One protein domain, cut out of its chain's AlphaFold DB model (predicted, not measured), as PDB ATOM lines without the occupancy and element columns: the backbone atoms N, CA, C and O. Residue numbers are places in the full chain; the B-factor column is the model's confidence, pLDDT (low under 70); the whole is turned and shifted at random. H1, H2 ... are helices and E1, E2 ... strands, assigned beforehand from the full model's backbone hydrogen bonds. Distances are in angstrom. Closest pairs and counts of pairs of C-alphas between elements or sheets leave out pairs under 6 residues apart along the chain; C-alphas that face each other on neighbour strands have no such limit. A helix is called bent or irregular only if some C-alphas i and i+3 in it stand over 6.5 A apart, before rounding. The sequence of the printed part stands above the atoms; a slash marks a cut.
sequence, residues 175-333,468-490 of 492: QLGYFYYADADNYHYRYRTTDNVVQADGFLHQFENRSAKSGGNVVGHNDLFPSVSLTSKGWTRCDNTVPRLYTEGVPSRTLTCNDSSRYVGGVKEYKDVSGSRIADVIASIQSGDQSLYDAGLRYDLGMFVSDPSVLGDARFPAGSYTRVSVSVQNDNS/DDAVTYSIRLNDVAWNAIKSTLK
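What this domain is: This is residues 175 to 333 and 468 to 490 of the 492 residues of an uncharacterized protein of bioreactor metagenome (UniProt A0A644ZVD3). Picture one long, twisted sheet of nine strands, curled like part of a barrel and folded back on itself, with E8 as the hinge; H2 packs on both edge strands, E9 and E11, H5 packs along E1, and the small hairpin E4 and E5 lies far out from the middle. The printed part has 182 residues with five named helices and eleven named strands, in the order E1 E2 E3 H1 E4 E5 E6 E7 E8 H2 H3 E9 H4 E10 E11 H5. The large sheet runs E9 E1 E2 E3 E6 E7 E8 E10 E11 and is mixed; the class is mixed, helices and strands. The whole is compact, with a radius of gyration of the C-alphas of 16.8 A and spans of 47 by 40 by 32 A.

Where its parts are: Find C-alpha 175 at (80.084, 24.137, 130.726), where E1 begins; it runs to residue 183 and bends by 63 degrees at residue 178. E2, residues 186 to 198, is 36.6 A long, and E3, residues 204 to 214, 32.8 A. Next come H1 (221 to 224), E4 (228 to 231), E5 (234 to 237), E6 (244 to 246) and E7 (252 to 256). E8, residues 261 to 272, is 30.5 A long and bends by 63 degrees at residue 264. Read on through H2 (278 to 287), H3 (290 to 294), E9 (303 to 305), H4 (308 to 311), E10 (321 to 329, 24.9 A) and E11 (471 to 477). H5, residues 479 to 489, ends at C-alpha 489 at (88.636, 39.035, 134.144).

How they stand to each other: E1 E2 E3 and E6 E7 E8 are meanders, each strand the antiparallel neighbour of the one before: look at N 177 and O 190, 2.8 A, N 191 and O 209, 2.8 A, and N 254 and O 263, 2.9 A. In this folded sheet, one sheet bent back into two facing leaves, E9 E1 E2 E3 E6 E7 face E10 E11. E9 and E1 are parallel, with N 304 and O 179 at 2.9 A. H5 is on the sheet at a height of 8.0 A and runs along E1, at 5 degrees on the local plane. H2 is on it at 6.9 A and touches H4, closest at the C-alphas of Ala 279 and Pro 308, 5.8 A. H1 and H3 only graze the sheet. In H2, H3 and H5 every O i to N i+4 pair is within hydrogen-bond range; H1 and H4 are too short for one.

The domain as a whole: Residues 334 to 467 are not printed, and C-alphas 333 and 468 are 15.9 A apart across the cut. Of the links printed whole, none is long. Mean pLDDT of the printed part is 92.7; residues 331 to 332 are under 70.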
ATOM      1  N   GLN A 175      79.292  24.006 131.936       90.94
ATOM      2  CA  GLN A 175      80.084  24.137 130.726       90.94
ATOM      3  C   GLN A 175      79.970  25.531 130.125       90.94
ATOM      4  O   GLN A 175      78.866  26.028 129.891       90.94
ATOM      5  N   LEU A 176      81.101  26.099 129.713       94.81
ATOM      6  CA  LEU A 176      81.086  27.267 128.845       94.81
ATOM      7  C   LEU A 176      80.569  26.884 127.452       94.81
ATOM      8  O   LEU A 176      81.145  26.031 126.777       94.81
ATOM      9  N   GLY A 177      79.468  27.502 127.030       93.25
ATOM     10  CA  GLY A 177      78.872  27.317 125.709       93.25
ATOM     11  C   GLY A 177      79.389  28.312 124.674       93.25
ATOM     12  O   GLY A 177      79.616  27.919 123.533       93.25
ATOM     13  N   TYR A 178      79.555  29.573 125.072       96.25
ATOM     14  CA  TYR A 178      80.115  30.648 124.253       96.25
ATOM     15  C   TYR A 178      80.664  31.762 125.157       96.25
ATOM     16  O   TYR A 178      80.050  32.047 126.185       96.25
ATOM     17  N   PHE A 179      81.745  32.432 124.763       97.62
ATOM     18  CA  PHE A 179      82.246  33.637 125.424       97.62
ATOM     19  C   PHE A 179      82.850  34.620 124.427       97.62
ATOM     20  O   PHE A 179      83.655  34.239 123.581       97.62
ATOM     21  N   TYR A 180      82.502  35.891 124.569       97.56
ATOM     22  CA  TYR A 180      83.184  36.999 123.922       97.56
ATOM     23  C   TYR A 180      83.508  38.058 124.969       97.56
ATOM     24  O   TYR A 180      82.633  38.455 125.745       97.56
ATOM     25  N   TYR A 181      84.749  38.527 124.953       97.88
ATOM     26  CA  TYR A 181      85.246  39.571 125.835       97.88
ATOM     27  C   TYR A 181      86.051  40.584 125.037       97.88
ATOM     28  O   TYR A 181      87.126  40.263 124.522       97.88
ATOM     29  N   ALA A 182      85.530  41.804 124.950       97.06
ATOM     30  CA  ALA A 182      86.317  42.946 124.514       97.06
ATOM     31  C   ALA A 182      87.017  43.582 125.719       97.06
ATOM     32  O   ALA A 182      88.232  43.757 125.700       97.06
ATOM     33  N   ASP A 183      86.252  43.852 126.776       95.62
ATOM     34  CA  ASP A 183      86.710  44.434 128.034       95.62
ATOM     35  C   ASP A 183      85.666  44.183 129.149       95.62
ATOM     36  O   ASP A 183      84.658  43.501 128.940       95.62
ATOM     37  N   ALA A 184      85.910  44.721 130.346       94.56
ATOM     38  CA  ALA A 184      85.048  44.531 131.516       94.56
ATOM     39  C   ALA A 184      83.654  45.184 131.385       94.56
ATOM     40  O   ALA A 184      82.723  44.779 132.085       94.56
ATOM     41  N   ASP A 185      83.503  46.151 130.481       96.06
ATOM     42  CA  ASP A 185      82.252  46.852 130.192       96.06
ATOM     43  C   ASP A 185      81.505  46.241 128.994       96.06
ATOM     44  O   ASP A 185      80.318  46.520 128.800       96.06
ATOM     45  N   ASN A 186      82.184  45.396 128.208       96.88
ATOM     46  CA  ASN A 186      81.708  44.822 126.954       96.88
ATOM     47  C   ASN A 186      82.066  43.330 126.856       96.88
ATOM     48  O   ASN A 186      83.071  42.927 126.253       96.88
ATOM     49  N   TYR A 187      81.197  42.485 127.408       97.38
ATOM     50  CA  TYR A 187      81.319  41.032 127.323       97.38
ATOM     51  C   TYR A 187      79.956  40.365 127.192       97.38
ATOM     52  O   TYR A 187      78.938  40.904 127.620       97.38
ATOM     53  N   HIS A 188      79.933  39.147 126.658       97.19
ATOM     54  CA  HIS A 188      78.774  38.271 126.771       97.19
ATOM     55  C   HIS A 188      79.191  36.807 126.815       97.19
ATOM     56  O   HIS A 188      80.121  36.383 126.127       97.19
ATOM     57  N   TYR A 189      78.482  36.009 127.606       97.25
ATOM     58  CA  TYR A 189      78.708  34.573 127.674       97.25
ATOM     59  C   TYR A 189      77.403  33.784 127.699       97.25
ATOM     60  O   TYR A 189      76.341  34.270 128.095       97.25
ATOM     61  N   ARG A 190      77.510  32.528 127.271       96.12
ATOM     62  CA  ARG A 190      76.486  31.494 127.392       96.12
ATOM     63  C   ARG A 190      77.088  30.363 128.198       96.12
ATOM     64  O   ARG A 190      78.104  29.793 127.800       96.12
ATOM     65  N   TYR A 191      76.469  30.033 129.313       95.38
ATOM     66  CA  TYR A 191      76.916  28.996 130.225       95.38
ATOM     67  C   TYR A 191      75.816  27.957 130.382       95.38
ATOM     68  O   TYR A 191      74.643  28.297 130.505       95.38
ATOM     69  N   ARG A 192      76.182  26.683 130.329       93.88
ATOM     70  CA  ARG A 192      75.231  25.578 130.325       93.88
ATOM     71  C   ARG A 192      75.333  24.801 131.621       93.88
ATOM     72  O   ARG A 192      76.441  24.472 132.028       93.88
ATOM     73  N   THR A 193      74.193  24.487 132.222       93.44
ATOM     74  CA  THR A 193      74.091  23.776 133.503       93.44
ATOM     75  C   THR A 193      73.188  22.566 133.383       93.44
ATOM     76  O   THR A 193      72.177  22.624 132.691       93.44
ATOM     77  N   THR A 194      73.521  21.494 134.082       91.50
ATOM     78  CA  THR A 194      72.731  20.263 134.174       91.50
ATOM     79  C   THR A 194      72.839  19.710 135.590       91.50
ATOM     80  O   THR A 194      73.838  19.942 136.270       91.50
ATOM     81  N   ASP A 195      71.822  18.989 136.046       89.75
ATOM     82  CA  ASP A 195      71.876  18.226 137.294       89.75
ATOM     83  C   ASP A 195      72.582  16.869 137.125       89.75
ATOM     84  O   ASP A 195      72.845  16.200 138.120       89.75
ATOM     85  N   ASN A 196      72.931  16.494 135.884       86.44
ATOM     86  CA  ASN A 196      73.474  15.185 135.515       86.44
ATOM     87  C   ASN A 196      72.560  14.008 135.893       86.44
ATOM     88  O   ASN A 196      73.039  12.893 136.087       86.44
ATOM     89  N   VAL A 197      71.246  14.238 135.965       88.19
ATOM     90  CA  VAL A 197      70.265  13.183 136.217       88.19
ATOM     91  C   VAL A 197      69.424  12.958 134.970       88.19
ATOM     92  O   VAL A 197      68.831  13.892 134.422       88.19
ATOM     93  N   VAL A 198      69.385  11.704 134.506       88.00
ATOM     94  CA  VAL A 198      68.498  11.303 133.411       88.00
ATOM     95  C   VAL A 198      67.068  11.399 133.915       88.00
ATOM     96  O   VAL A 198      66.691  10.747 134.890       88.00
ATOM     97  N   GLN A 199      66.286  12.250 133.264       89.81
ATOM     98  CA  GLN A 199      64.905  12.505 133.639       89.81
ATOM     99  C   GLN A 199      63.991  11.386 133.121       89.81
ATOM    100  O   GLN A 199      64.396  10.512 132.355       89.81
ATOM    101  N   ALA A 200      62.718  11.420 133.522       88.31
ATOM    102  CA  ALA A 200      61.727  10.415 133.126       88.31
ATOM    103  C   ALA A 200      61.494  10.329 131.604       88.31
ATOM    104  O   ALA A 200      60.969   9.330 131.120       88.31
ATOM    105  N   ASP A 201      61.875  11.365 130.855       86.56
ATOM    106  CA  ASP A 201      61.826  11.386 129.391       86.56
ATOM    107  C   ASP A 201      63.043  10.719 128.722       86.56
ATOM    108  O   ASP A 201      63.107  10.677 127.494       86.56
ATOM    109  N   GLY A 202      63.986  10.183 129.505       85.25
ATOM    110  CA  GLY A 202      65.180   9.500 129.010       85.25
ATOM    111  C   GLY A 202      66.341  10.435 128.663       85.25
ATOM    112  O   GLY A 202      67.363   9.974 128.154       85.25
ATOM    113  N   PHE A 203      66.232  11.736 128.948       90.38
ATOM    114  CA  PHE A 203      67.266  12.712 128.615       90.38
ATOM    115  C   PHE A 203      67.936  13.311 129.845       90.38
ATOM    116  O   PHE A 203      67.313  13.524 130.884       90.38
ATOM    117  N   LEU A 204      69.206  13.685 129.687       90.88
ATOM    118  CA  LEU A 204      69.791  14.719 130.529       90.88
ATOM    119  C   LEU A 204      69.260  16.079 130.085       90.88
ATOM    120  O   LEU A 204      69.225  16.400 128.892       90.88
ATOM    121  N   HIS A 205      68.872  16.891 131.064       93.25
ATOM    122  CA  HIS A 205      68.388  18.243 130.826       93.25
ATOM    123  C   HIS A 205      69.520  19.225 131.083       93.25
ATOM    124  O   HIS A 205      70.116  19.259 132.163       93.25
ATOM    125  N   GLN A 206      69.834  20.030 130.074       93.19
ATOM    126  CA  GLN A 206      70.819  21.096 130.176       93.19
ATOM    127  C   GLN A 206      70.190  22.443 129.837       93.19
ATOM    128  O   GLN A 206      69.676  22.646 128.742       93.19
ATOM    129  N   PHE A 207      70.303  23.401 130.746       94.62
ATOM    130  CA  PHE A 207      69.764  24.748 130.591       94.62
ATOM    131  C   PHE A 207      70.870  25.720 130.191       94.62
ATOM    132  O   PHE A 207      71.996  25.624 130.682       94.62
ATOM    133  N   GLU A 208      70.569  26.646 129.281       94.81
ATOM    134  CA  GLU A 208      71.502  27.692 128.863       94.81
ATOM    135  C   GLU A 208      71.191  29.001 129.589       94.81
ATOM    136  O   GLU A 208      70.145  29.609 129.391       94.81
ATOM    137  N   ASN A 209      72.140  29.463 130.392       94.75
ATOM    138  CA  ASN A 209      72.125  30.761 131.042       94.75
ATOM    139  C   ASN A 209      72.993  31.736 130.249       94.75
ATOM    140  O   ASN A 209      74.053  31.371 129.735       94.75
ATOM    141  N   ARG A 210      72.554  32.988 130.149       96.38
ATOM    142  CA  ARG A 210      73.287  34.049 129.456       96.38
ATOM    143  C   ARG A 210      73.492  35.226 130.389       96.38
ATOM    144  O   ARG A 210      72.650  35.486 131.242       96.38
ATOM    145  N   SER A 211      74.598  35.926 130.204       96.75
ATOM    146  CA  SER A 211      74.889  37.193 130.870       96.75
ATOM    147  C   SER A 211      75.753  38.036 129.946       96.75
ATOM    148  O   SER A 211      76.517  37.496 129.136       96.75
ATOM    149  N   ALA A 212      75.600  39.352 130.039       97.25
ATOM    150  CA  ALA A 212      76.370  40.300 129.257       97.25
ATOM    151  C   ALA A 212      76.409  41.677 129.926       97.25
ATOM    152  O   ALA A 212      75.449  42.072 130.597       97.25
ATOM    153  N   LYS A 213      77.486  42.421 129.655       97.62
ATOM    154  CA  LYS A 213      77.548  43.879 129.803       97.62
ATOM    155  C   LYS A 213      77.785  44.521 128.438       97.62
ATOM    156  O   LYS A 213      78.512  43.972 127.611       97.62
ATOM    157  N   SER A 214      77.139  45.658 128.200       96.69
ATOM    158  CA  SER A 214      77.329  46.491 127.010       96.69
ATOM    159  C   SER A 214      77.439  47.949 127.443       96.69
ATOM    160  O   SER A 214      76.520  48.480 128.078       96.69
ATOM    161  N   GLY A 215      78.581  48.582 127.170       96.06
ATOM    162  CA  GLY A 215      78.890  49.923 127.669       96.06
ATOM    163  C   GLY A 215      78.755  50.040 129.191       96.06
ATOM    164  O   GLY A 215      78.203  51.026 129.678       96.06
ATOM    165  N   GLY A 216      79.148  48.996 129.928       95.56
ATOM    166  CA  GLY A 216      79.100  48.929 131.395       95.56
ATOM    167  C   GLY A 216      77.730  48.565 131.980       95.56
ATOM    168  O   GLY A 216      77.616  48.303 133.177       95.56
ATOM    169  N   ASN A 217      76.681  48.489 131.155       96.75
ATOM    170  CA  ASN A 217      75.326  48.176 131.607       96.75
ATOM    171  C   ASN A 217      75.021  46.687 131.468       96.75
ATOM    172  O   ASN A 217      75.288  46.091 130.424       96.75
ATOM    173  N   VAL A 218      74.401  46.102 132.495       96.44
ATOM    174  CA  VAL A 218      73.902  44.721 132.444       96.44
ATOM    175  C   VAL A 218      72.787  44.618 131.406       96.44
ATOM    176  O   VAL A 218      71.842  45.406 131.407       96.44
ATOM    177  N   VAL A 219      72.889  43.623 130.530       96.56
ATOM    178  CA  VAL A 219      71.891  43.366 129.487       96.56
ATOM    179  C   VAL A 219      70.719  42.571 130.069       96.56
ATOM    180  O   VAL A 219      70.909  41.556 130.741       96.56
ATOM    181  N   GLY A 220      69.491  43.028 129.809       95.69
ATOM    182  CA  GLY A 220      68.272  42.395 130.310       95.69
ATOM    183  C   GLY A 220      67.981  41.034 129.668       95.69
ATOM    184  O   GLY A 220      68.408  40.740 128.554       95.69
ATOM    185  N   HIS A 221      67.188  40.202 130.351       94.00
ATOM    186  CA  HIS A 221      66.869  38.835 129.913       94.00
ATOM    187  C   HIS A 221      66.354  38.753 128.463       94.00
ATOM    188  O   HIS A 221      66.853  37.958 127.668       94.00
ATOM    189  N   ASN A 222      65.388  39.594 128.084       92.19
ATOM    190  CA  ASN A 222      64.819  39.561 126.733       92.19
ATOM    191  C   ASN A 222      65.837  39.926 125.646       92.19
ATOM    192  O   ASN A 222      65.743  39.388 124.544       92.19
ATOM    193  N   ASP A 223      66.807  40.784 125.960       94.06
ATOM    194  CA  ASP A 223      67.880  41.194 125.050       94.06
ATOM    195  C   ASP A 223      69.007  40.153 124.984       94.06
ATOM    196  O   ASP A 223      69.687  40.036 123.965       94.06
ATOM    197  N   LEU A 224      69.172  39.338 126.033       95.75
ATOM    198  CA  LEU A 224      70.043  38.159 126.024       95.75
ATOM    199  C   LEU A 224      69.462  37.016 125.177       95.75
ATOM    200  O   LEU A 224      70.217  36.220 124.606       95.75
ATOM    201  N   PHE A 225      68.135  36.936 125.068       95.69
ATOM    202  CA  PHE A 225      67.410  35.921 124.299       95.69
ATOM    203  C   PHE A 225      66.464  36.542 123.262       95.69
ATOM    204  O   PHE A 225      65.285  36.202 123.266       95.69
ATOM    205  N   PRO A 226      66.920  37.433 122.364       95.00
ATOM    206  CA  PRO A 226      66.026  38.279 121.568       95.00
ATOM    207  C   PRO A 226      65.227  37.491 120.528       95.00
ATOM    208  O   PRO A 226      64.158  37.932 120.102       95.00
ATOM    209  N   SER A 227      65.733  36.328 120.126       94.75
ATOM    210  CA  SER A 227      65.168  35.524 119.051       94.75
ATOM    211  C   SER A 227      64.096  34.555 119.539       94.75
ATOM    212  O   SER A 227      64.182  33.998 120.634       94.75
ATOM    213  N   VAL A 228      63.121  34.293 118.672       95.56
ATOM    214  CA  VAL A 228      62.176  33.181 118.823       95.56
ATOM    215  C   VAL A 228      62.260  32.279 117.601       95.56
ATOM    216  O   VAL A 228      62.354  32.762 116.473       95.56
ATOM    217  N   SER A 229      62.219  30.972 117.825       95.06
ATOM    218  CA  SER A 229      62.287  29.959 116.770       95.06
ATOM    219  C   SER A 229      60.939  29.269 116.632       95.06
ATOM    220  O   SER A 229      60.223  29.095 117.621       95.06
ATOM    221  N   LEU A 230      60.581  28.871 115.414       93.38
ATOM    222  CA  LEU A 230      59.432  28.003 115.207       93.38
ATOM    223  C   LEU A 230      59.832  26.571 115.574       93.38
ATOM    224  O   LEU A 230      60.744  26.003 114.979       93.38
ATOM    225  N   THR A 231      59.148  25.999 116.558       92.50
ATOM    226  CA  THR A 231      59.436  24.674 117.131       92.50
ATOM    227  C   THR A 231      58.236  23.746 116.982       92.50
ATOM    228  O   THR A 231      57.192  24.181 116.492       92.50
ATOM    229  N   SER A 232      58.334  22.497 117.446       87.69
ATOM    230  CA  SER A 232      57.179  21.587 117.543       87.69
ATOM    231  C   SER A 232      56.034  22.132 118.409       87.69
ATOM    232  O   SER A 232      54.886  21.732 118.234       87.69
ATOM    233  N   LYS A 233      56.318  23.090 119.302       90.69
ATOM    234  CA  LYS A 233      55.339  23.772 120.166       90.69
ATOM    235  C   LYS A 233      54.944  25.167 119.658       90.69
ATOM    236  O   LYS A 233      54.431  25.977 120.424       90.69
ATOM    237  N   GLY A 234      55.206  25.476 118.386       93.25
ATOM    238  CA  GLY A 234      55.013  26.812 117.816       93.25
ATOM    239  C   GLY A 234      56.175  27.758 118.141       93.25
ATOM    240  O   GLY A 234      57.303  27.310 118.385       93.25
ATOM    241  N   TRP A 235      55.926  29.072 118.117       95.19
ATOM    242  CA  TRP A 235      56.943  30.080 118.440       95.19
ATOM    243  C   TRP A 235      57.422  29.941 119.882       95.19
ATOM    244  O   TRP A 235      56.669  30.177 120.822       95.19
ATOM    245  N   THR A 236      58.695  29.602 120.052       94.94
ATOM    246  CA  THR A 236      59.325  29.465 121.365       94.94
ATOM    247  C   THR A 236      60.502  30.422 121.475       94.94
ATOM    248  O   THR A 236      61.363  30.471 120.592       94.94
ATOM    249  N   ARG A 237      60.569  31.159 122.587       94.69
ATOM    250  CA  ARG A 237      61.813  31.792 123.024       94.69
ATOM    251  C   ARG A 237      62.666  30.719 123.687       94.69
ATOM    252  O   ARG A 237      62.279  30.159 124.703       94.69
ATOM    253  N   CYS A 238      63.796  30.402 123.073       92.50
ATOM    254  CA  CYS A 238      64.723  29.386 123.563       92.50
ATOM    255  C   CYS A 238      65.575  29.956 124.713       92.50
ATOM    256  O   CYS A 238      66.782  30.146 124.548       92.50
ATOM    257  N   ASP A 239      64.931  30.334 125.818       94.94
ATOM    258  CA  ASP A 239      65.580  30.931 126.985       94.94
ATOM    259  C   ASP A 239      66.058  29.880 128.002       94.94
ATOM    260  O   ASP A 239      66.120  28.683 127.713       94.94
ATOM    261  N   ASN A 240      66.433  30.335 129.198       93.62
ATOM    262  CA  ASN A 240      66.947  29.480 130.264       93.62
ATOM    263  C   ASN A 240      65.891  28.555 130.894       93.62
ATOM    264  O   ASN A 240      66.245  27.764 131.764       93.62
ATOM    265  N   THR A 241      64.626  28.624 130.469       93.50
ATOM    266  CA  THR A 241      63.556  27.720 130.916       93.50
ATOM    267  C   THR A 241      63.360  26.527 129.983       93.50
ATOM    268  O   THR A 241      62.747  25.532 130.371       93.50
ATOM    269  N   VAL A 242      63.896  26.592 128.758       94.44
ATOM    270  CA  VAL A 242      63.753  25.533 127.757       94.44
ATOM    271  C   VAL A 242      65.009  24.658 127.758       94.44
ATOM    272  O   VAL A 242      66.082  25.129 127.365       94.44
ATOM    273  N   PRO A 243      64.920  23.378 128.163       93.94
ATOM    274  CA  PRO A 243      66.091  22.522 128.226       93.94
ATOM    275  C   PRO A 243      66.596  22.156 126.826       93.94
ATOM    276  O   PRO A 243      65.839  21.948 125.873       93.94
ATOM    277  N   ARG A 244      67.915  22.021 126.725       92.75
ATOM    278  CA  ARG A 244      68.587  21.187 125.733       92.75
ATOM    279  C   ARG A 244      68.541  19.758 126.259       92.75
ATOM    280  O   ARG A 244      69.034  19.496 127.353       92.75
ATOM    281  N   LEU A 245      67.964  18.859 125.479       92.62
ATOM    282  CA  LEU A 245      67.877  17.443 125.812       92.62
ATOM    283  C   LEU A 245      69.049  16.729 125.155       92.62
ATOM    284  O   LEU A 245      69.320  16.976 123.980       92.62
ATOM    285  N   TYR A 246      69.760  15.870 125.874       90.44
ATOM    286  CA  TYR A 246      70.842  15.097 125.271       90.44
ATOM    287  C   TYR A 246      71.002  13.720 125.905       90.44
ATOM    288  O   TYR A 246      70.641  13.511 127.063       90.44
ATOM    289  N   THR A 247      71.528  12.780 125.121       91.00
ATOM    290  CA  THR A 247      71.883  11.437 125.593       91.00
ATOM    291  C   THR A 247      73.351  11.392 126.023       91.00
ATOM    292  O   THR A 247      74.168  12.201 125.582       91.00
ATOM    293  N   GLU A 248      73.687  10.484 126.936       81.38
ATOM    294  CA  GLU A 248      74.950  10.520 127.690       81.38
ATOM    295  C   GLU A 248      76.172   9.970 126.946       81.38
ATOM    296  O   GLU A 248      77.306  10.293 127.302       81.38
ATOM    297  N   GLY A 249      75.942   9.140 125.932       86.94
ATOM    298  CA  GLY A 249      76.976   8.312 125.332       86.94
ATOM    299  C   GLY A 249      77.762   8.938 124.180       86.94
ATOM    300  O   GLY A 249      77.502  10.054 123.737       86.94
ATOM    301  N   VAL A 250      78.718   8.181 123.643       90.75
ATOM    302  CA  VAL A 250      79.396   8.489 122.376       90.75
ATOM    303  C   VAL A 250      79.049   7.411 121.346       90.75
ATOM    304  O   VAL A 250      79.430   6.256 121.547       90.75
ATOM    305  N   PRO A 251      78.333   7.762 120.260       92.88
ATOM    306  CA  PRO A 251      77.779   9.087 119.940       92.88
ATOM    307  C   PRO A 251      76.550   9.477 120.795       92.88
ATOM    308  O   PRO A 251      75.811   8.628 121.272       92.88
ATOM    309  N   SER A 252      76.281  10.768 120.946       91.50
ATOM    310  CA  SER A 252      75.130  11.339 121.655       91.50
ATOM    311  C   SER A 252      74.167  12.028 120.694       91.50
ATOM    312  O   SER A 252      74.591  12.633 119.703       91.50
ATOM    313  N   ARG A 253      72.885  12.073 121.054       91.88
ATOM    314  CA  ARG A 253      71.883  12.962 120.460       91.88
ATOM    315  C   ARG A 253      71.788  14.249 121.270       91.88
ATOM    316  O   ARG A 253      71.945  14.234 122.487       91.88
ATOM    317  N   THR A 254      71.519  15.371 120.613       91.44
ATOM    318  CA  THR A 254      71.155  16.630 121.277       91.44
ATOM    319  C   THR A 254      69.978  17.270 120.558       91.44
ATOM    320  O   THR A 254      70.052  17.541 119.364       91.44
ATOM    321  N   LEU A 255      68.910  17.549 121.295       90.88
ATOM    322  CA  LEU A 255      67.736  18.279 120.836       90.88
ATOM    323  C   LEU A 255      67.746  19.651 121.507       90.88
ATOM    324  O   LEU A 255      67.861  19.753 122.731       90.88
ATOM    325  N   THR A 256      67.641  20.718 120.726       90.06
ATOM    326  CA  THR A 256      67.613  22.083 121.258       90.06
ATOM    327  C   THR A 256      66.262  22.730 121.007       90.06
ATOM    328  O   THR A 256      65.617  22.490 119.989       90.06
ATOM    329  N   CYS A 257      65.845  23.563 121.963       90.50
ATOM    330  CA  CYS A 257      64.663  24.412 121.877       90.50
ATOM    331  C   CYS A 257      63.422  23.696 121.329       90.50
ATOM    332  O   CYS A 257      63.007  23.967 120.201       90.50
ATOM    333  N   ASN A 258      62.865  22.768 122.119       89.31
ATOM    334  CA  ASN A 258      61.739  21.919 121.710       89.31
ATOM    335  C   ASN A 258      61.987  21.332 120.312       89.31
ATOM    336  O   ASN A 258      61.302  21.712 119.366       89.31
ATOM    337  N   ASP A 259      63.058  20.537 120.198       83.19
ATOM    338  CA  ASP A 259      63.473  19.765 119.015       83.19
ATOM    339  C   ASP A 259      63.553  20.507 117.668       83.19
ATOM    340  O   ASP A 259      63.679  19.869 116.625       83.19
ATOM    341  N   SER A 260      63.565  21.843 117.696       82.12
ATOM    342  CA  SER A 260      63.694  22.696 116.509       82.12
ATOM    343  C   SER A 260      65.074  22.644 115.869       82.12
ATOM    344  O   SER A 260      65.245  23.058 114.726       82.12
ATOM    345  N   SER A 261      66.088  22.159 116.583       85.62
ATOM    346  CA  SER A 261      67.332  21.704 115.969       85.62
ATOM    347  C   SER A 261      67.802  20.428 116.640       85.62
ATOM    348  O   SER A 261      67.663  20.240 117.854       85.62
ATOM    349  N   ARG A 262      68.359  19.538 115.824       87.12
ATOM    350  CA  ARG A 262      68.738  18.189 116.225       87.12
ATOM    351  C   ARG A 262      70.156  17.913 115.781       87.12
ATOM    352  O   ARG A 262      70.513  18.165 114.631       87.12
ATOM    353  N   TYR A 263      70.942  17.399 116.709       89.88
ATOM    354  CA  TYR A 263      72.340  17.089 116.497       89.88
ATOM    355  C   TYR A 263      72.615  15.639 116.859       89.88
ATOM    356  O   TYR A 263      72.065  15.107 117.828       89.88
ATOM    357  N   VAL A 264      73.525  15.035 116.109       92.06
ATOM    358  CA  VAL A 264      74.204  13.797 116.477       92.06
ATOM    359  C   VAL A 264      75.675  14.127 116.617       92.06
ATOM    360  O   VAL A 264      76.246  14.800 115.769       92.06
ATOM    361  N   GLY A 265      76.319  13.681 117.678       92.94
ATOM    362  CA  GLY A 265      77.712  14.019 117.904       92.94
ATOM    363  C   GLY A 265      78.343  13.137 118.948       92.94
ATOM    364  O   GLY A 265      77.892  12.031 119.188       92.94
ATOM    365  N   GLY A 266      79.376  13.636 119.595       92.06
ATOM    366  CA  GLY A 266      79.950  13.028 120.780       92.06
ATOM    367  C   GLY A 266      81.255  13.706 121.141       92.06
ATOM    368  O   GLY A 266      81.682  14.680 120.511       92.06
ATOM    369  N   VAL A 267      81.884  13.212 122.194       91.94
ATOM    370  CA  VAL A 267      83.137  13.772 122.686       91.94
ATOM    371  C   VAL A 267      84.293  12.977 122.105       91.94
ATOM    372  O   VAL A 267      84.370  11.774 122.323       91.94
ATOM    373  N   LYS A 268      85.191  13.663 121.393       91.56
ATOM    374  CA  LYS A 268      86.442  13.081 120.904       91.56
ATOM    375  C   LYS A 268      87.422  12.898 122.055       91.56
ATOM    376  O   LYS A 268      88.002  11.831 122.209       91.56
ATOM    377  N   GLU A 269      87.613  13.945 122.856       90.69
ATOM    378  CA  GLU A 269      88.567  13.914 123.960       90.69
ATOM    379  C   GLU A 269      88.242  14.920 125.066       90.69
ATOM    380  O   GLU A 269      87.596  15.953 124.846       90.69
ATOM    381  N   TYR A 270      88.760  14.609 126.252       91.81
ATOM    382  CA  TYR A 270      88.908  15.530 127.370       91.81
ATOM    383  C   TYR A 270      90.399  15.749 127.601       91.81
ATOM    384  O   TYR A 270      91.148  14.779 127.726       91.81
ATOM    385  N   LYS A 271      90.832  17.005 127.677       94.06
ATOM    386  CA  LYS A 271      92.231  17.355 127.921       94.06
ATOM    387  C   LYS A 271      92.337  18.130 129.223       94.06
ATOM    388  O   LYS A 271      91.700  19.171 129.378       94.06
ATOM    389  N   ASP A 272      93.128  17.602 130.153       95.94
ATOM    390  CA  ASP A 272      93.479  18.305 131.385       95.94
ATOM    391  C   ASP A 272      94.325  19.534 131.034       95.94
ATOM    392  O   ASP A 272      95.306  19.439 130.291       95.94
ATOM    393  N   VAL A 273      93.915  20.694 131.538       97.31
ATOM    394  CA  VAL A 273      94.626  21.966 131.368       97.31
ATOM    395  C   VAL A 273      95.048  22.573 132.705       97.31
ATOM    396  O   VAL A 273      95.510  23.713 132.744       97.31
ATOM    397  N   SER A 274      94.933  21.824 133.800       98.06
ATOM    398  CA  SER A 274      95.376  22.230 135.133       98.06
ATOM    399  C   SER A 274      96.831  22.707 135.108       98.06
ATOM    400  O   SER A 274      97.704  22.098 134.492       98.06
ATOM    401  N   GLY A 275      97.103  23.842 135.749       98.19
ATOM    402  CA  GLY A 275      98.424  24.471 135.781       98.19
ATOM    403  C   GLY A 275      98.854  25.166 134.482       98.19
ATOM    404  O   GLY A 275      99.821  25.933 134.510       98.19
ATOM    405  N   SER A 276      98.151  24.975 133.361       98.31
ATOM    406  CA  SER A 276      98.423  25.706 132.114       98.31
ATOM    407  C   SER A 276      98.063  27.183 132.270       98.31
ATOM    408  O   SER A 276      97.145  27.526 133.019       98.31
ATOM    409  N   ARG A 277      98.777  28.077 131.571       97.81
ATOM    410  CA  ARG A 277      98.422  29.505 131.549       97.81
ATOM    411  C   ARG A 277      97.078  29.671 130.845       97.81
ATOM    412  O   ARG A 277      96.853  29.073 129.793       97.81
ATOM    413  N   ILE A 278      96.205  30.498 131.414       98.06
ATOM    414  CA  ILE A 278      94.865  30.738 130.867       98.06
ATOM    415  C   ILE A 278      94.977  31.317 129.451       98.06
ATOM    416  O   ILE A 278      94.315  30.824 128.543       98.06
ATOM    417  N   ALA A 279      95.871  32.290 129.241       96.81
ATOM    418  CA  ALA A 279      96.098  32.908 127.934       96.81
ATOM    419  C   ALA A 279      96.466  31.890 126.838       96.81
ATOM    420  O   ALA A 279      95.899  31.936 125.749       96.81
ATOM    421  N   ASP A 280      97.352  30.934 127.136       96.50
ATOM    422  CA  ASP A 280      97.835  29.953 126.154       96.50
ATOM    423  C   ASP A 280      96.713  28.992 125.718       96.50
ATOM    424  O   ASP A 280      96.559  28.671 124.539       96.50
ATOM    425  N   VAL A 281      95.877  28.558 126.663       96.94
ATOM    426  CA  VAL A 281      94.727  27.690 126.367       96.94
ATOM    427  C   VAL A 281      93.635  28.459 125.625       96.94
ATOM    428  O   VAL A 281      93.038  27.909 124.703       96.94
ATOM    429  N   ILE A 282      93.375  29.721 125.985       96.25
ATOM    430  CA  ILE A 282      92.422  30.572 125.259       96.25
ATOM    431  C   ILE A 282      92.893  30.785 123.818       96.25
ATOM    432  O   ILE A 282      92.092  30.621 122.900       96.25
ATOM    433  N   ALA A 283      94.183  31.056 123.605       95.00
ATOM    434  CA  ALA A 283      94.768  31.172 122.272       95.00
ATOM    435  C   ALA A 283      94.615  29.872 121.465       95.00
ATOM    436  O   ALA A 283      94.198  29.919 120.310       95.00
ATOM    437  N   SER A 284      94.857  28.710 122.087       94.69
ATOM    438  CA  SER A 284      94.636  27.402 121.454       94.69
ATOM    439  C   SER A 284      93.164  27.151 121.111       94.69
ATOM    440  O   SER A 284      92.861  26.576 120.068       94.69
ATOM    441  N   ILE A 285      92.227  27.590 121.956       96.25
ATOM    442  CA  ILE A 285      90.798  27.519 121.636       96.25
ATOM    443  C   ILE A 285      90.475  28.488 120.498       96.25
ATOM    444  O   ILE A 285      89.723  28.129 119.606       96.25
ATOM    445  N   GLN A 286      91.047  29.687 120.460       95.19
ATOM    446  CA  GLN A 286      90.818  30.625 119.359       95.19
ATOM    447  C   GLN A 286      91.374  30.124 118.018       95.19
ATOM    448  O   GLN A 286      90.755  30.386 116.989       95.19
ATOM    449  N   SER A 287      92.483  29.374 118.019       94.44
ATOM    450  CA  SER A 287      93.058  28.782 116.803       94.44
ATOM    451  C   SER A 287      92.333  27.525 116.318       94.44
ATOM    452  O   SER A 287      92.375  27.224 115.130       94.44
ATOM    453  N   GLY A 288      91.684  26.783 117.220       95.38
ATOM    454  CA  GLY A 288      91.091  25.482 116.906       95.38
ATOM    455  C   GLY A 288      92.124  24.351 116.811       95.38
ATOM    456  O   GLY A 288      93.271  24.494 117.238       95.38
ATOM    457  N   ASP A 289      91.687  23.210 116.275       93.94
ATOM    458  CA  ASP A 289      92.481  21.995 116.065       93.94
ATOM    459  C   ASP A 289      92.737  21.787 114.564       93.94
ATOM    460  O   ASP A 289      91.813  21.523 113.787       93.94
ATOM    461  N   GLN A 290      94.006  21.896 114.159       92.31
ATOM    462  CA  GLN A 290      94.412  21.765 112.759       92.31
ATOM    463  C   GLN A 290      94.127  20.366 112.201       92.31
ATOM    464  O   GLN A 290      93.734  20.247 111.048       92.31
ATOM    465  N   SER A 291      94.252  19.312 113.009       91.00
ATOM    466  CA  SER A 291      94.014  17.942 112.540       91.00
ATOM    467  C   SER A 291      92.543  17.697 112.198       91.00
ATOM    468  O   SER A 291      92.237  16.986 111.243       91.00
ATOM    469  N   LEU A 292      91.623  18.320 112.944       91.69
ATOM    470  CA  LEU A 292      90.190  18.261 112.653       91.69
ATOM    471  C   LEU A 292      89.821  19.141 111.458       91.69
ATOM    472  O   LEU A 292      88.975  18.750 110.658       91.69
ATOM    473  N   TYR A 293      90.475  20.295 111.314       89.56
ATOM    474  CA  TYR A 293      90.324  21.132 110.127       89.56
ATOM    475  C   TYR A 293      90.784  20.403 108.855       89.56
ATOM    476  O   TYR A 293      90.051  20.375 107.870       89.56
ATOM    477  N   ASP A 294      91.948  19.750 108.893       88.38
ATOM    478  CA  ASP A 294      92.487  18.968 107.773       88.38
ATOM    479  C   ASP A 294      91.602  17.753 107.443       88.38
ATOM    480  O   ASP A 294      91.545  17.315 106.295       88.38
ATOM    481  N   ALA A 295      90.861  17.238 108.432       83.25
ATOM    482  CA  ALA A 295      89.828  16.217 108.248       83.25
ATOM    483  C   ALA A 295      88.496  16.772 107.694       83.25
ATOM    484  O   ALA A 295      87.525  16.026 107.581       83.25
ATOM    485  N   GLY A 296      88.436  18.063 107.354       84.62
ATOM    486  CA  GLY A 296      87.284  18.715 106.731       84.62
ATOM    487  C   GLY A 296      86.227  19.232 107.708       84.62
ATOM    488  O   GLY A 296      85.140  19.605 107.273       84.62
ATOM    489  N   LEU A 297      86.498  19.265 109.019       89.56
ATOM    490  CA  LEU A 297      85.500  19.694 109.999       89.56
ATOM    491  C   LEU A 297      85.524  21.207 110.185       89.56
ATOM    492  O   LEU A 297      86.570  21.825 110.408       89.56
ATOM    493  N   ARG A 298      84.334  21.808 110.215       91.06
ATOM    494  CA  ARG A 298      84.190  23.239 110.479       91.06
ATOM    495  C   ARG A 298      84.305  23.541 111.970       91.06
ATOM    496  O   ARG A 298      83.621  22.937 112.796       91.06
ATOM    497  N   TYR A 299      85.127  24.524 112.321       94.25
ATOM    498  CA  TYR A 299      85.288  24.918 113.714       94.25
ATOM    499  C   TYR A 299      84.158  25.847 114.194       94.25
ATOM    500  O   TYR A 299      83.972  26.939 113.658       94.25
ATOM    501  N   ASP A 300      83.419  25.430 115.225       92.69
ATOM    502  CA  ASP A 300      82.451  26.251 115.964       92.69
ATOM    503  C   ASP A 300      83.151  26.974 117.127       92.69
ATOM    504  O   ASP A 300      83.114  26.557 118.298       92.69
ATOM    505  N   LEU A 301      83.822  28.076 116.782       94.19
ATOM    506  CA  LEU A 301      84.478  28.949 117.747       94.19
ATOM    507  C   LEU A 301      83.455  29.452 118.772       94.19
ATOM    508  O   LEU A 301      82.468  30.096 118.431       94.19
ATOM    509  N   GLY A 302      83.712  29.215 120.058       91.31
ATOM    510  CA  GLY A 302      82.873  29.797 121.115       91.31
ATOM    511  C   GLY A 302      83.660  30.339 122.284       91.31
ATOM    512  O   GLY A 302      83.171  30.339 123.407       91.31
ATOM    513  N   MET A 303      84.870  30.809 122.022       95.19
ATOM    514  CA  MET A 303      85.543  31.706 122.942       95.19
ATOM    515  C   MET A 303      86.400  32.690 122.163       95.19
ATOM    516  O   MET A 303      87.150  32.281 121.284       95.19
ATOM    517  N   PHE A 304      86.290  33.970 122.498       95.88
ATOM    518  CA  PHE A 304      87.107  35.021 121.918       95.88
ATOM    519  C   PHE A 304      87.414  36.094 122.964       95.88
ATOM    520  O   PHE A 304      86.498  36.679 123.542       95.88
ATOM    521  N   VAL A 305      88.700  36.349 123.194       96.56
ATOM    522  CA  VAL A 305      89.202  37.445 124.027       96.56
ATOM    523  C   VAL A 305      90.019  38.365 123.125       96.56
ATOM    524  O   VAL A 305      91.015  37.929 122.547       96.56
ATOM    525  N   SER A 306      89.582  39.618 122.978       95.06
ATOM    526  CA  SER A 306      90.188  40.576 122.040       95.06
ATOM    527  C   SER A 306      91.645  40.893 122.376       95.06
ATOM    528  O   SER A 306      92.482  40.953 121.478       95.06
ATOM    529  N   ASP A 307      91.951  41.063 123.663       92.56
ATOM    530  CA  ASP A 307      93.308  41.272 124.166       92.56
ATOM    531  C   ASP A 307      93.639  40.213 125.229       92.56
ATOM    532  O   ASP A 307      93.263  40.369 126.390       92.56
ATOM    533  N   PRO A 308      94.341  39.124 124.869       88.38
ATOM    534  CA  PRO A 308      94.726  38.089 125.825       88.38
ATOM    535  C   PRO A 308      95.691  38.563 126.923       88.38
ATOM    536  O   PRO A 308      95.849  37.860 127.921       88.38
ATOM    537  N   SER A 309      96.342  39.725 126.780       89.38
ATOM    538  CA  SER A 309      97.318  40.214 127.765       89.38
ATOM    539  C   SER A 309      96.685  40.524 129.126       89.38
ATOM    540  O   SER A 309      97.342  40.375 130.159       89.38
ATOM    541  N   VAL A 310      95.384  40.839 129.148       93.62
ATOM    542  CA  VAL A 310      94.600  41.096 130.368       93.62
ATOM    543  C   VAL A 310      94.531  39.889 131.312       93.62
ATOM    544  O   VAL A 310      94.201  40.038 132.485       93.62
ATOM    545  N   LEU A 311      94.845  38.689 130.815       94.75
ATOM    546  CA  LEU A 311      94.867  37.451 131.595       94.75
ATOM    547  C   LEU A 311      96.176  37.277 132.385       94.75
ATOM    548  O   LEU A 311      96.233  36.456 133.302       94.75
ATOM    549  N   GLY A 312      97.227  38.030 132.037       92.56
ATOM    550  CA  GLY A 312      98.540  37.965 132.679       92.56
ATOM    551  C   GLY A 312      99.111  36.543 132.760       92.56
ATOM    552  O   GLY A 312      99.020  35.755 131.819       92.56
ATOM    553  N   ASP A 313      99.688  36.204 133.915       96.19
ATOM    554  CA  ASP A 313     100.240  34.872 134.207       96.19
ATOM    555  C   ASP A 313      99.266  33.956 134.958       96.19
ATOM    556  O   ASP A 313      99.683  32.969 135.574       96.19
ATOM    557  N   ALA A 314      97.965  34.260 134.912       97.81
ATOM    558  CA  ALA A 314      96.948  33.431 135.540       97.81
ATOM    559  C   ALA A 314      96.989  32.001 134.980       97.81
ATOM    560  O   ALA A 314      97.180  31.771 133.780       97.81
ATOM    561  N   ARG A 315      96.804  31.020 135.866       98.38
ATOM    562  CA  ARG A 315      96.848  29.591 135.541       98.38
ATOM    563  C   ARG A 315      95.553  28.915 135.932       98.38
ATOM    564  O   ARG A 315      94.917  29.293 136.914       98.38
ATOM    565  N   PHE A 316      95.194  27.885 135.180       98.38
ATOM    566  CA  PHE A 316      94.050  27.061 135.521       98.38
ATOM    567  C   PHE A 316      94.290  26.273 136.814       98.38
ATOM    568  O   PHE A 316      95.361  25.680 136.976       98.38
ATOM    569  N   PRO A 317      93.308  26.227 137.728       98.06
ATOM    570  CA  PRO A 317      93.382  25.383 138.912       98.06
ATOM    571  C   PRO A 317      93.238  23.898 138.550       98.06
ATOM    572  O   PRO A 317      92.832  23.549 137.438       98.06
ATOM    573  N   ALA A 318      93.558  23.026 139.508       97.25
ATOM    574  CA  ALA A 318      93.357  21.585 139.378       97.25
ATOM    575  C   ALA A 318      91.892  21.244 139.051       97.25
ATOM    576  O   ALA A 318      90.975  21.856 139.598       97.25
ATOM    577  N   GLY A 319      91.685  20.264 138.171       94.50
ATOM    578  CA  GLY A 319      90.353  19.870 137.703       94.50
ATOM    579  C   GLY A 319      89.820  20.726 136.549       94.50
ATOM    580  O   GLY A 319      88.629  20.672 136.247       94.50
ATOM    581  N   SER A 320      90.674  21.522 135.904       97.06
ATOM    582  CA  SER A 320      90.314  22.284 134.703       97.06
ATOM    583  C   SER A 320      90.483  21.431 133.451       97.06
ATOM    584  O   SER A 320      91.564  20.899 133.209       97.06
ATOM    585  N   TYR A 321      89.445  21.356 132.616       96.06
ATOM    586  CA  TYR A 321      89.462  20.556 131.389       96.06
ATOM    587  C   TYR A 321      88.938  21.336 130.187       96.06
ATOM    588  O   TYR A 321      87.970  22.098 130.293       96.06
ATOM    589  N   THR A 322      89.517  21.062 129.017       95.19
ATOM    590  CA  THR A 322      88.845  21.290 127.737       95.19
ATOM    591  C   THR A 322      88.177  20.006 127.259       95.19
ATOM    592  O   THR A 322      88.623  18.894 127.544       95.19
ATOM    593  N   ARG A 323      87.085  20.164 126.512       93.38
ATOM    594  CA  ARG A 323      86.373  19.086 125.831       93.38
ATOM    595  C   ARG A 323      86.268  19.401 124.357       93.38
ATOM    596  O   ARG A 323      85.717  20.448 124.009       93.38
ATOM    597  N   VAL A 324      86.741  18.480 123.526       94.25
ATOM    598  CA  VAL A 324      86.574  18.546 122.076       94.25
ATOM    599  C   VAL A 324      85.383  17.680 121.696       94.25
ATOM    600  O   VAL A 324      85.365  16.473 121.940       94.25
ATOM    601  N   SER A 325      84.354  18.301 121.133       93.00
ATOM    602  CA  SER A 325      83.141  17.618 120.687       93.00
ATOM    603  C   SER A 325      82.992  17.759 119.183       93.00
ATOM    604  O   SER A 325      83.198  18.850 118.663       93.00
ATOM    605  N   VAL A 326      82.591  16.680 118.519       93.81
ATOM    606  CA  VAL A 326      82.188  16.685 117.108       93.81
ATOM    607  C   VAL A 326      80.674  16.542 117.051       93.81
ATOM    608  O   VAL A 326      80.104  15.759 117.810       93.81
ATOM    609  N   SER A 327      80.020  17.295 116.175       91.50
ATOM    610  CA  SER A 327      78.575  17.238 115.985       91.50
ATOM    611  C   SER A 327      78.170  17.504 114.546       91.50
ATOM    612  O   SER A 327      78.725  18.372 113.879       91.50
ATOM    613  N   VAL A 328      77.139  16.795 114.116       89.62
ATOM    614  CA  VAL A 328      76.423  16.977 112.863       89.62
ATOM    615  C   VAL A 328      75.033  17.491 113.187       89.62
ATOM    616  O   VAL A 328      74.374  16.956 114.079       89.62
ATOM    617  N   GLN A 329      74.595  18.531 112.485       85.31
ATOM    618  CA  GLN A 329      73.216  18.999 112.550       85.31
ATOM    619  C   GLN A 329      72.373  18.255 111.504       85.31
ATOM    620  O   GLN A 329      72.617  18.401 110.310       85.31
ATOM    621  N   ASN A 330      71.385  17.475 111.948       73.50
ATOM    622  CA  ASN A 330      70.557  16.633 111.069       73.50
ATOM    623  C   ASN A 330      69.406  17.400 110.414       73.50
ATOM    624  O   ASN A 330      68.875  16.975 109.388       73.50
ATOM    625  N   ASP A 331      69.005  18.521 111.016       66.81
ATOM    626  CA  ASP A 331      67.887  19.333 110.550       66.81
ATOM    627  C   ASP A 331      68.358  20.677 110.001       66.81
ATOM    628  O   ASP A 331      69.306  21.296 110.497       66.81
ATOM    629  N   ASN A 332      67.641  21.170 108.998       67.12
ATOM    630  CA  ASN A 332      67.807  22.545 108.569       67.12
ATOM    631  C   ASN A 332      67.404  23.456 109.725       67.12
ATOM    632  O   ASN A 332      66.365  23.259 110.350       67.12
ATOM    633  N   SER A 333      68.231  24.461 109.999       77.19
ATOM    634  CA  SER A 333      67.969  25.419 111.070       77.19
ATOM    635  C   SER A 333      66.533  25.964 110.977       77.19
ATOM    636  O   SER A 333      66.081  26.299 109.874       77.19
ATOM    637  N   ASP A 468      79.386  17.182 104.685       75.56
ATOM    638  CA  ASP A 468      80.639  17.832 105.093       75.56
ATOM    639  C   ASP A 468      80.403  19.240 105.664       75.56
ATOM    640  O   ASP A 468      81.016  19.623 106.656       75.56
ATOM    641  N   ASP A 469      79.425  19.975 105.122       76.94
ATOM    642  CA  ASP A 469      79.039  21.304 105.617       76.94
ATOM    643  C   ASP A 469      78.291  21.236 106.968       76.94
ATOM    644  O   ASP A 469      78.236  22.220 107.720       76.94
ATOM    645  N   ALA A 470      77.700  20.076 107.286       80.31
ATOM    646  CA  ALA A 470      76.956  19.829 108.518       80.31
ATOM    647  C   ALA A 470      77.862  19.428 109.691       80.31
ATOM    648  O   ALA A 470      77.454  19.599 110.846       80.31
ATOM    649  N   VAL A 471      79.063  18.898 109.422       88.12
ATOM    650  CA  VAL A 471      79.984  18.442 110.469       88.12
ATOM    651  C   VAL A 471      80.749  19.622 111.055       88.12
ATOM    652  O   VAL A 471      81.425  20.391 110.372       88.12
ATOM    653  N   THR A 472      80.664  19.750 112.371       91.94
ATOM    654  CA  THR A 472      81.347  20.784 113.140       91.94
ATOM    655  C   THR A 472      82.105  20.167 114.300       91.94
ATOM    656  O   THR A 472      81.736  19.102 114.799       91.94
ATOM    657  N   TYR A 473      83.141  20.854 114.769       95.19
ATOM    658  CA  TYR A 473      83.736  20.569 116.066       95.19
ATOM    659  C   TYR A 473      83.766  21.813 116.944       95.19
ATOM    660  O   TYR A 473      83.785  22.938 116.452       95.19
ATOM    661  N   SER A 474      83.775  21.618 118.258       95.31
ATOM    662  CA  SER A 474      83.896  22.700 119.231       95.31
ATOM    663  C   SER A 474      84.834  22.316 120.364       95.31
ATOM    664  O   SER A 474      84.907  21.148 120.747       95.31
ATOM    665  N   ILE A 475      85.513  23.317 120.924       96.06
ATOM    666  CA  ILE A 475      86.337  23.179 122.124       96.06
ATOM    667  C   ILE A 475      85.685  24.006 123.228       96.06
ATOM    668  O   ILE A 475      85.342  25.177 123.037       96.06
ATOM    669  N   ARG A 476      85.429  23.373 124.373       94.56
ATOM    670  CA  ARG A 476      84.647  23.968 125.460       94.56
ATOM    671  C   ARG A 476      85.307  23.706 126.807       94.56
ATOM    672  O   ARG A 476      85.887  22.644 127.006       94.56
ATOM    673  N   LEU A 477      85.185  24.657 127.727       95.94
ATOM    674  CA  LEU A 477      85.744  24.575 129.076       95.94
ATOM    675  C   LEU A 477      84.698  24.072 130.075       95.94
ATOM    676  O   LEU A 477      83.507  24.376 129.931       95.94
ATOM    677  N   ASN A 478      85.146  23.305 131.068       94.88
ATOM    678  CA  ASN A 478      84.310  22.909 132.197       94.88
ATOM    679  C   ASN A 478      84.113  24.069 133.191       94.88
ATOM    680  O   ASN A 478      84.691  25.149 133.043       94.88
ATOM    681  N   ASP A 479      83.285  23.843 134.209       93.62
ATOM    682  CA  ASP A 479      82.950  24.854 135.215       93.62
ATOM    683  C   ASP A 479      84.169  25.399 135.979       93.62
ATOM    684  O   ASP A 479      84.324  26.611 136.129       93.62
ATOM    685  N   VAL A 480      85.077  24.514 136.403       95.44
ATOM    686  CA  VAL A 480      86.289  24.883 137.153       95.44
ATOM    687  C   VAL A 480      87.146  25.867 136.352       95.44
ATOM    688  O   VAL A 480      87.531  26.924 136.859       95.44
ATOM    689  N   ALA A 481      87.381  25.561 135.075       96.25
ATOM    690  CA  ALA A 481      88.129  26.434 134.186       96.25
ATOM    691  C   ALA A 481      87.389  27.755 133.914       96.25
ATOM    692  O   ALA A 481      87.989  28.829 133.946       96.25
ATOM    693  N   TRP A 482      86.074  27.703 133.683       95.88
ATOM    694  CA  TRP A 482      85.282  28.907 133.437       95.88
ATOM    695  C   TRP A 482      85.294  29.876 134.628       95.88
ATOM    696  O   TRP A 482      85.480  31.081 134.447       95.88
ATOM    697  N   ASN A 483      85.169  29.366 135.854       95.44
ATOM    698  CA  ASN A 483      85.216  30.193 137.059       95.44
ATOM    699  C   ASN A 483      86.584  30.869 137.251       95.44
ATOM    700  O   ASN A 483      86.634  32.030 137.660       95.44
ATOM    701  N   ALA A 484      87.684  30.204 136.878       96.69
ATOM    702  CA  ALA A 484      89.016  30.810 136.890       96.69
ATOM    703  C   ALA A 484      89.135  31.987 135.902       96.69
ATOM    704  O   ALA A 484      89.701  33.028 136.245       96.69
ATOM    705  N   ILE A 485      88.554  31.861 134.700       96.94
ATOM    706  CA  ILE A 485      88.517  32.950 133.710       96.94
ATOM    707  C   ILE A 485      87.712  34.135 134.245       96.94
ATOM    708  O   ILE A 485      88.221  35.255 134.244       96.94
ATOM    709  N   LYS A 486      86.492  33.901 134.750       95.88
ATOM    710  CA  LYS A 486      85.655  34.973 135.317       95.88
ATOM    711  C   LYS A 486      86.363  35.723 136.438       95.88
ATOM    712  O   LYS A 486      86.374  36.948 136.433       95.88
ATOM    713  N   SER A 487      86.998  34.994 137.358       95.56
ATOM    714  CA  SER A 487      87.752  35.594 138.463       95.56
ATOM    715  C   SER A 487      88.914  36.456 137.962       95.56
ATOM    716  O   SER A 487      89.100  37.569 138.452       95.56
ATOM    717  N   THR A 488      89.647  35.982 136.950       96.31
ATOM    718  CA  THR A 488      90.773  36.718 136.347       96.31
ATOM    719  C   THR A 488      90.301  38.000 135.658       96.31
ATOM    720  O   THR A 488      90.901  39.057 135.836       96.31
ATOM    721  N   LEU A 489      89.198  37.920 134.912       96.00
ATOM    722  CA  LEU A 489      88.636  39.035 134.144       96.00
ATOM    723  C   LEU A 489      87.699  39.941 134.956       96.00
ATOM    724  O   LEU A 489      87.224  40.942 134.427       96.00
ATOM    725  N   LYS A 490      87.435  39.611 136.227       91.25
ATOM    726  CA  LYS A 490      86.489  40.320 137.111       91.25
ATOM    727  C   LYS A 490      85.083  40.427 136.503       91.25
ATOM    728  O   LYS A 490      84.452  41.481 136.536       91.25
TER     729      LYS A 490